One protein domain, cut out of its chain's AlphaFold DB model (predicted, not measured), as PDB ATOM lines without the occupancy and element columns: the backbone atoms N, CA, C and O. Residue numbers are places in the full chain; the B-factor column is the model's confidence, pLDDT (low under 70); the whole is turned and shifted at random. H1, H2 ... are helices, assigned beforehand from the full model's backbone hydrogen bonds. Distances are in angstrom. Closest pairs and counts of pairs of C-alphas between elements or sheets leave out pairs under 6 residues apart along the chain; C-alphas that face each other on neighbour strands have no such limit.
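Overview. This is residues 30 to 65 and 78 to 101 of the 143 residues of the protein "CAP10 domain-containing protein" of Camellia sinensis var. sinensis (UniProt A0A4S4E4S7). Two long helices, H1 and H2, follow each other round a wide, open corner at residues 44 to 46, and a small separate knot of two shorter helices, H3 and H4, lies off to one side of that corner. Residues 30 to 46 and 52 to 65 stick out free, and the contact between named helices is that of H3 with H4. The printed part has 60 residues with four named helices in the order H1, H2, H3, H4 and no named strand; the class is all helix. The whole is only just extended, close to loose, with a radius of gyration of the C-alphas of 15.9 A, and it is flat, spanning 45 by 37 by 19 A.

Along the chain. H1, residues 30 to 43, begins at C-alpha 30 at (43.014, 17.983, -57.117) and is 19.9 A long. H2, residues 47 to 62, is the longest helix, 22.4 A from C-alpha 47 at (36.088, 13.398, -31.682) to C-alpha 62. H3 is residues 80 to 84, 6.2 A long. H4, residues 89 to 97, is 12.3 A long and ends at C-alpha 97 at (26.253, 10.167, -28.869).

Arrangement. H1 and H2 are apart, though a tight link of 3 residues joins them. H3 and H4 touch, with the closest C-alphas, those of Ala 84 and Lys 95, 5.3 A apart. H1 is apart from H3 and H4, and so is H2. In H1, H2, H3 and H4 every O i to N i+4 pair is within hydrogen-bond range.

Size, cuts and confidence. The two C-alphas farthest apart, those of Gln 31 and Leu 65, are 47.0 A from each other. Residues 66 to 77 are not printed, and C-alphas 65 and 78 are 22.2 A apart across this cut, which lies in the link from H2 to H3. The link from H3 to H4 is tight, with 4 residues. The mean pLDDT of the printed part is 83.1; residues 79, 81, 85 and 100 to 101 are under 70.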
ATOM      1  N   VAL A  30      44.140  17.497 -57.937       92.75
ATOM      2  CA  VAL A  30      43.014  17.983 -57.117       92.75
ATOM      3  C   VAL A  30      42.329  16.825 -56.387       92.75
ATOM      4  O   VAL A  30      41.995  16.943 -55.206       92.75
ATOM      5  N   GLN A  31      42.156  15.682 -57.056       92.75
ATOM      6  CA  GLN A  31      41.563  14.498 -56.441       92.75
ATOM      7  C   GLN A  31      42.442  13.923 -55.320       92.75
ATOM      8  O   GLN A  31      41.912  13.496 -54.292       92.75
ATOM      9  N   GLU A  32      43.763  13.907 -55.490       94.50
ATOM     10  CA  GLU A  32      44.704  13.471 -54.455       94.50
ATOM     11  C   GLU A  32      44.670  14.384 -53.231       94.50
ATOM     12  O   GLU A  32      44.571  13.874 -52.112       94.50
ATOM     13  N   ILE A  33      44.642  15.708 -53.421       93.25
ATOM     14  CA  ILE A  33      44.475  16.662 -52.314       93.25
ATOM     15  C   ILE A  33      43.155  16.405 -51.582       93.25
ATOM     16  O   ILE A  33      43.141  16.312 -50.354       93.25
ATOM     17  N   GLY A  34      42.052  16.241 -52.318       94.00
ATOM     18  CA  GLY A  34      40.742  15.964 -51.726       94.00
ATOM     19  C   GLY A  34      40.725  14.661 -50.920       94.00
ATOM     20  O   GLY A  34      40.187  14.621 -49.810       94.00
ATOM     21  N   LYS A  35      41.365  13.604 -51.441       96.00
ATOM     22  CA  LYS A  35      41.528  12.320 -50.741       96.00
ATOM     23  C   LYS A  35      42.385  12.470 -49.486       96.00
ATOM     24  O   LYS A  35      41.985  11.976 -48.436       96.00
ATOM     25  N   ALA A  36      43.517  13.165 -49.574       95.44
ATOM     26  CA  ALA A  36      44.409  13.395 -48.442       95.44
ATOM     27  C   ALA A  36      43.724  14.217 -47.339       95.44
ATOM     28  O   ALA A  36      43.756  13.821 -46.174       95.44
ATOM     29  N   GLY A  37      43.031  15.301 -47.703       93.56
ATOM     30  CA  GLY A  37      42.259  16.116 -46.764       93.56
ATOM     31  C   GLY A  37      41.146  15.315 -46.091       93.56
ATOM     32  O   GLY A  37      41.039  15.317 -44.868       93.56
ATOM     33  N   SER A  38      40.369  14.554 -46.867       92.19
ATOM     34  CA  SER A  38      39.302  13.701 -46.322       92.19
ATOM     35  C   SER A  38      39.848  12.639 -45.366       92.19
ATOM     36  O   SER A  38      39.277  12.424 -44.298       92.19
ATOM     37  N   LYS A  39      40.976  12.010 -45.720       92.75
ATOM     38  CA  LYS A  39      41.662  11.034 -44.871       92.75
ATOM     39  C   LYS A  39      42.107  11.663 -43.551       92.75
ATOM     40  O   LYS A  39      41.851  11.088 -42.500       92.75
ATOM     41  N   PHE A  40      42.687  12.863 -43.587       89.56
ATOM     42  CA  PHE A  40      43.088  13.589 -42.380       89.56
ATOM     43  C   PHE A  40      41.899  13.877 -41.450       89.56
ATOM     44  O   PHE A  40      41.983  13.603 -40.255       89.56
ATOM     45  N   ILE A  41      40.766  14.359 -41.984       86.38
ATOM     46  CA  ILE A  41      39.556  14.581 -41.170       86.38
ATOM     47  C   ILE A  41      39.108  13.276 -40.495       86.38
ATOM     48  O   ILE A  41      38.785  13.268 -39.309       86.38
ATOM     49  N   GLN A  42      39.096  12.170 -41.243       81.62
ATOM     50  CA  GLN A  42      38.605  10.882 -40.751       81.62
ATOM     51  C   GLN A  42      39.547  10.217 -39.749       81.62
ATOM     52  O   GLN A  42      39.077   9.545 -38.831       81.62
ATOM     53  N   GLU A  43      40.861  10.353 -39.930       82.88
ATOM     54  CA  GLU A  43      41.862   9.635 -39.142       82.88
ATOM     55  C   GLU A  43      42.374  10.450 -37.953       82.88
ATOM     56  O   GLU A  43      42.431   9.903 -36.847       82.88
ATOM     57  N   GLU A  44      42.661  11.736 -38.165       79.25
ATOM     58  CA  GLU A  44      43.351  12.611 -37.209       79.25
ATOM     59  C   GLU A  44      42.382  13.513 -36.425       79.25
ATOM     60  O   GLU A  44      42.574  13.729 -35.229       79.25
ATOM     61  N   LEU A  45      41.286  13.980 -37.044       83.50
ATOM     62  CA  LEU A  45      40.266  14.834 -36.404       83.50
ATOM     63  C   LEU A  45      39.042  14.059 -35.894       83.50
ATOM     64  O   LEU A  45      37.903  14.524 -35.943       83.50
ATOM     65  N   LYS A  46      39.278  12.872 -35.338       82.44
ATOM     66  CA  LYS A  46      38.243  12.127 -34.609       82.44
ATOM     67  C   LYS A  46      37.832  12.901 -33.354       82.44
ATOM     68  O   LYS A  46      38.671  13.524 -32.708       82.44
ATOM     69  N   MET A  47      36.571  12.775 -32.929       79.38
ATOM     70  CA  MET A  47      36.088  13.398 -31.682       79.38
ATOM     71  C   MET A  47      36.946  13.036 -30.462       79.38
ATOM     72  O   MET A  47      37.172  13.882 -29.605       79.38
ATOM     73  N   LYS A  48      37.495  11.813 -30.422       77.38
ATOM     74  CA  LYS A  48      38.475  11.410 -29.405       77.38
ATOM     75  C   LYS A  48      39.700  12.333 -29.385       77.38
ATOM     76  O   LYS A  48      40.058  12.821 -28.322       77.38
ATOM     77  N   SER A  49      40.291  12.621 -30.545       79.88
ATOM     78  CA  SER A  49      41.438  13.531 -30.666       79.88
ATOM     79  C   SER A  49      41.091  14.950 -30.211       79.88
ATOM     80  O   SER A  49      41.901  15.600 -29.555       79.88
ATOM     81  N   VAL A  50      39.877  15.426 -30.516       82.69
ATOM     82  CA  VAL A  50      39.389  16.743 -30.070       82.69
ATOM     83  C   VAL A  50      39.279  16.793 -28.546       82.69
ATOM     84  O   VAL A  50      39.777  17.734 -27.928       82.69
ATOM     85  N   TYR A  51      38.681  15.774 -27.927       82.06
ATOM     86  CA  TYR A  51      38.546  15.705 -26.472       82.06
ATOM     87  C   TYR A  51      39.894  15.548 -25.760       82.06
ATOM     88  O   TYR A  51      40.144  16.260 -24.785       82.06
ATOM     89  N   ASP A  52      40.786  14.706 -26.284       81.69
ATOM     90  CA  ASP A  52      42.146  14.547 -25.758       81.69
ATOM     91  C   ASP A  52      42.916  15.880 -25.823       81.69
ATOM     92  O   ASP A  52      43.562  16.276 -24.850       81.69
ATOM     93  N   TYR A  53      42.790  16.621 -26.932       85.31
ATOM     94  CA  TYR A  53      43.400  17.941 -27.095       85.31
ATOM     95  C   TYR A  53      42.836  18.980 -26.115       85.31
ATOM     96  O   TYR A  53      43.605  19.671 -25.442       85.31
ATOM     97  N   MET A  54      41.506  19.081 -25.992       86.50
ATOM     98  CA  MET A  54      40.857  20.012 -25.059       86.50
ATOM     99  C   MET A  54      41.285  19.745 -23.616       86.50
ATOM    100  O   MET A  54      41.641  20.678 -22.892       86.50
ATOM    101  N   PHE A  55      41.299  18.474 -23.206       84.44
ATOM    102  CA  PHE A  55      41.752  18.091 -21.875       84.44
ATOM    103  C   PHE A  55      43.229  18.434 -21.667       84.44
ATOM    104  O   PHE A  55      43.577  19.032 -20.647       84.44
ATOM    105  N   HIS A  56      44.093  18.123 -22.640       85.75
ATOM    106  CA  HIS A  56      45.515  18.455 -22.566       85.75
ATOM    107  C   HIS A  56      45.728  19.964 -22.379       85.75
ATOM    108  O   HIS A  56      46.501  20.372 -21.508       85.75
ATOM    109  N   LEU A  57      45.022  20.795 -23.150       90.44
ATOM    110  CA  LEU A  57      45.124  22.251 -23.070       90.44
ATOM    111  C   LEU A  57      44.713  22.771 -21.687       90.44
ATOM    112  O   LEU A  57      45.476  23.507 -21.057       90.44
ATOM    113  N   LEU A  58      43.540  22.360 -21.197       90.56
ATOM    114  CA  LEU A  58      43.025  22.780 -19.892       90.56
ATOM    115  C   LEU A  58      43.929  22.308 -18.748       90.56
ATOM    116  O   LEU A  58      44.205  23.072 -17.824       90.56
ATOM    117  N   TYR A  59      44.446  21.080 -18.832       87.75
ATOM    118  CA  TYR A  59      45.342  20.516 -17.829       87.75
ATOM    119  C   TYR A  59      46.676  21.268 -17.753       87.75
ATOM    120  O   TYR A  59      47.111  21.646 -16.663       87.75
ATOM    121  N   GLN A  60      47.328  21.527 -18.892       89.38
ATOM    122  CA  GLN A  60      48.598  22.261 -18.900       89.38
ATOM    123  C   GLN A  60      48.407  23.725 -18.506       89.38
ATOM    124  O   GLN A  60      49.226  24.261 -17.762       89.38
ATOM    125  N   TYR A  61      47.316  24.361 -18.943       90.62
ATOM    126  CA  TYR A  61      46.996  25.726 -18.532       90.62
ATOM    127  C   TYR A  61      46.733  25.813 -17.024       90.62
ATOM    128  O   TYR A  61      47.228  26.722 -16.361       90.62
ATOM    129  N   GLY A  62      46.039  24.822 -16.455       91.56
ATOM    130  CA  GLY A  62      45.794  24.729 -15.017       91.56
ATOM    131  C   GLY A  62      47.076  24.740 -14.177       91.56
ATOM    132  O   GLY A  62      47.091  25.328 -13.099       91.56
ATOM    133  N   LYS A  63      48.185  24.187 -14.689       89.69
ATOM    134  CA  LYS A  63      49.494  24.224 -14.006       89.69
ATOM    135  C   LYS A  63      50.113  25.620 -13.926       89.69
ATOM    136  O   LYS A  63      51.001  25.837 -13.106       89.69
ATOM    137  N   LEU A  64      49.687  26.549 -14.780       95.19
ATOM    138  CA  LEU A  64      50.188  27.925 -14.792       95.19
ATOM    139  C   LEU A  64      49.489  28.810 -13.751       95.19
ATOM    140  O   LEU A  64      49.948  29.926 -13.492       95.19
ATOM    141  N   LEU A  65      48.384  28.340 -13.163       93.38
ATOM    142  CA  LEU A  65      47.623  29.095 -12.177       93.38
ATOM    143  C   LEU A  65      48.459  29.309 -10.911       93.38
ATOM    144  O   LEU A  65      48.896  28.371 -10.253       93.38
ATOM    145  N   VAL A  78      26.949  23.160 -14.095       78.81
ATOM    146  CA  VAL A  78      26.690  22.574 -15.406       78.81
ATOM    147  C   VAL A  78      27.064  21.097 -15.332       78.81
ATOM    148  O   VAL A  78      28.241  20.755 -15.244       78.81
ATOM    149  N   CYS A  79      26.057  20.228 -15.378       68.88
ATOM    150  CA  CYS A  79      26.219  18.773 -15.441       68.88
ATOM    151  C   CYS A  79      26.200  18.286 -16.899       68.88
ATOM    152  O   CYS A  79      25.648  18.962 -17.778       68.88
ATOM    153  N   LEU A  80      26.754  17.097 -17.159       70.12
ATOM    154  CA  LEU A  80      26.797  16.471 -18.493       70.12
ATOM    155  C   LEU A  80      25.417  16.441 -19.163       70.12
ATOM    156  O   LEU A  80      25.275  16.797 -20.332       70.12
ATOM    157  N   GLU A  81      24.392  16.110 -18.388       69.88
ATOM    158  CA  GLU A  81      22.999  16.039 -18.811       69.88
ATOM    159  C   GLU A  81      22.491  17.420 -19.235       69.88
ATOM    160  O   GLU A  81      21.923  17.578 -20.314       69.88
ATOM    161  N   THR A  82      22.770  18.455 -18.437       75.50
ATOM    162  CA  THR A  82      22.360  19.831 -18.762       75.50
ATOM    163  C   THR A  82      23.076  20.373 -20.002       75.50
ATOM    164  O   THR A  82      22.458  21.085 -20.798       75.50
ATOM    165  N   MET A  83      24.338  19.984 -20.236       73.62
ATOM    166  CA  MET A  83      25.047  20.317 -21.479       73.62
ATOM    167  C   MET A  83      24.424  19.612 -22.681       73.62
ATOM    168  O   MET A  83      24.234  20.241 -23.727       73.62
ATOM    169  N   ALA A  84      24.079  18.333 -22.535       70.31
ATOM    170  CA  ALA A  84      23.523  17.529 -23.613       70.31
ATOM    171  C   ALA A  84      22.087  17.932 -23.993       70.31
ATOM    172  O   ALA A  84      21.704  17.797 -25.154       70.31
ATOM    173  N   CYS A  85      21.314  18.492 -23.058       67.81
ATOM    174  CA  CYS A  85      19.953  18.979 -23.309       67.81
ATOM    175  C   CYS A  85      19.888  20.325 -24.054       67.81
ATOM    176  O   CYS A  85      18.820  20.697 -24.549       67.81
ATOM    177  N   SER A  86      20.998  21.062 -24.141       73.44
ATOM    178  CA  SER A  86      21.053  22.367 -24.812       73.44
ATOM    179  C   SER A  86      21.164  22.239 -26.341       73.44
ATOM    180  O   SER A  86      21.868  21.363 -26.844       73.44
ATOM    181  N   GLY A  87      20.545  23.156 -27.093       78.31
ATOM    182  CA  GLY A  87      20.710  23.264 -28.554       78.31
ATOM    183  C   GLY A  87      19.580  22.655 -29.393       78.31
ATOM    184  O   GLY A  87      18.512  22.310 -28.881       78.31
ATOM    185  N   THR A  88      19.802  22.565 -30.707       82.62
ATOM    186  CA  THR A  88      18.849  21.966 -31.663       82.62
ATOM    187  C   THR A  88      18.792  20.438 -31.536       82.62
ATOM    188  O   THR A  88      19.680  19.821 -30.959       82.62
ATOM    189  N   GLU A  89      17.761  19.784 -32.076       81.81
ATOM    190  CA  GLU A  89      17.584  18.325 -31.929       81.81
ATOM    191  C   GLU A  89      18.754  17.503 -32.503       81.81
ATOM    192  O   GLU A  89      19.176  16.492 -31.934       81.81
ATOM    193  N   LEU A  90      19.339  17.988 -33.601       85.12
ATOM    194  CA  LEU A  90      20.522  17.391 -34.206       85.12
ATOM    195  C   LEU A  90      21.746  17.533 -33.290       85.12
ATOM    196  O   LEU A  90      22.467  16.563 -33.062       85.12
ATOM    197  N   GLU A  91      21.953  18.720 -32.715       77.50
ATOM    198  CA  GLU A  91      23.031  18.961 -31.750       77.50
ATOM    199  C   GLU A  91      22.881  18.096 -30.505       77.50
ATOM    200  O   GLU A  91      23.867  17.514 -30.064       77.50
ATOM    201  N   LYS A  92      21.668  17.970 -29.956       81.19
ATOM    202  CA  LYS A  92      21.402  17.097 -28.805       81.19
ATOM    203  C   LYS A  92      21.779  15.653 -29.113       81.19
ATOM    204  O   LYS A  92      22.468  15.018 -28.321       81.19
ATOM    205  N   THR A  93      21.391  15.157 -30.290       80.69
ATOM    206  CA  THR A  93      21.728  13.799 -30.739       80.69
ATOM    207  C   THR A  93      23.242  13.604 -30.813       80.69
ATOM    208  O   THR A  93      23.770  12.636 -30.266       80.69
ATOM    209  N   PHE A  94      23.970  14.543 -31.425       79.31
ATOM    210  CA  PHE A  94      25.431  14.469 -31.495       79.31
ATOM    211  C   PHE A  94      26.098  14.584 -30.119       79.31
ATOM    212  O   PHE A  94      27.007  13.807 -29.830       79.31
ATOM    213  N   LYS A  95      25.627  15.490 -29.253       77.44
ATOM    214  CA  LYS A  95      26.135  15.662 -27.883       77.44
ATOM    215  C   LYS A  95      25.971  14.376 -27.075       77.44
ATOM    216  O   LYS A  95      26.966  13.888 -26.544       77.44
ATOM    217  N   MET A  96      24.774  13.783 -27.074       79.88
ATOM    218  CA  MET A  96      24.489  12.517 -26.383       79.88
ATOM    219  C   MET A  96      25.330  11.358 -26.925       79.88
ATOM    220  O   MET A  96      25.929  10.621 -26.147       79.88
ATOM    221  N   ASN A  97      25.445  11.225 -28.250       77.44
ATOM    222  CA  ASN A  97      26.253  10.167 -28.869       77.44
ATOM    223  C   ASN A  97      27.758  10.318 -28.593       77.44
ATOM    224  O   ASN A  97      28.498   9.340 -28.654       77.44
ATOM    225  N   SER A  98      28.218  11.539 -28.322       74.62
ATOM    226  CA  SER A  98      29.618  11.842 -28.011       74.62
ATOM    227  C   SER A  98      29.933  11.840 -26.512       74.62
ATOM    228  O   SER A  98      31.065  12.144 -26.132       74.62
ATOM    229  N   MET A  99      28.943  11.541 -25.667       74.62
ATOM    230  CA  MET A  99      29.082  11.589 -24.218       74.62
ATOM    231  C   MET A  99      30.048  10.503 -23.737       74.62
ATOM    232  O   MET A  99      29.918   9.330 -24.086       74.62
ATOM    233  N   VAL A 100      31.031  10.899 -22.930       69.69
ATOM    234  CA  VAL A 100      32.036   9.985 -22.377       69.69
ATOM    235  C   VAL A 100      31.532   9.465 -21.031       69.69
ATOM    236  O   VAL A 100      31.096  10.249 -20.192       69.69
ATOM    237  N   SER A 101      31.574   8.150 -20.816       69.50
ATOM    238  CA  SER A 101      31.043   7.496 -19.608       69.50
ATOM    239  C   SER A 101      31.918   7.663 -18.361       69.50
ATOM    240  O   SER A 101      31.515   7.261 -17.271       69.50
TER     241      SER A 101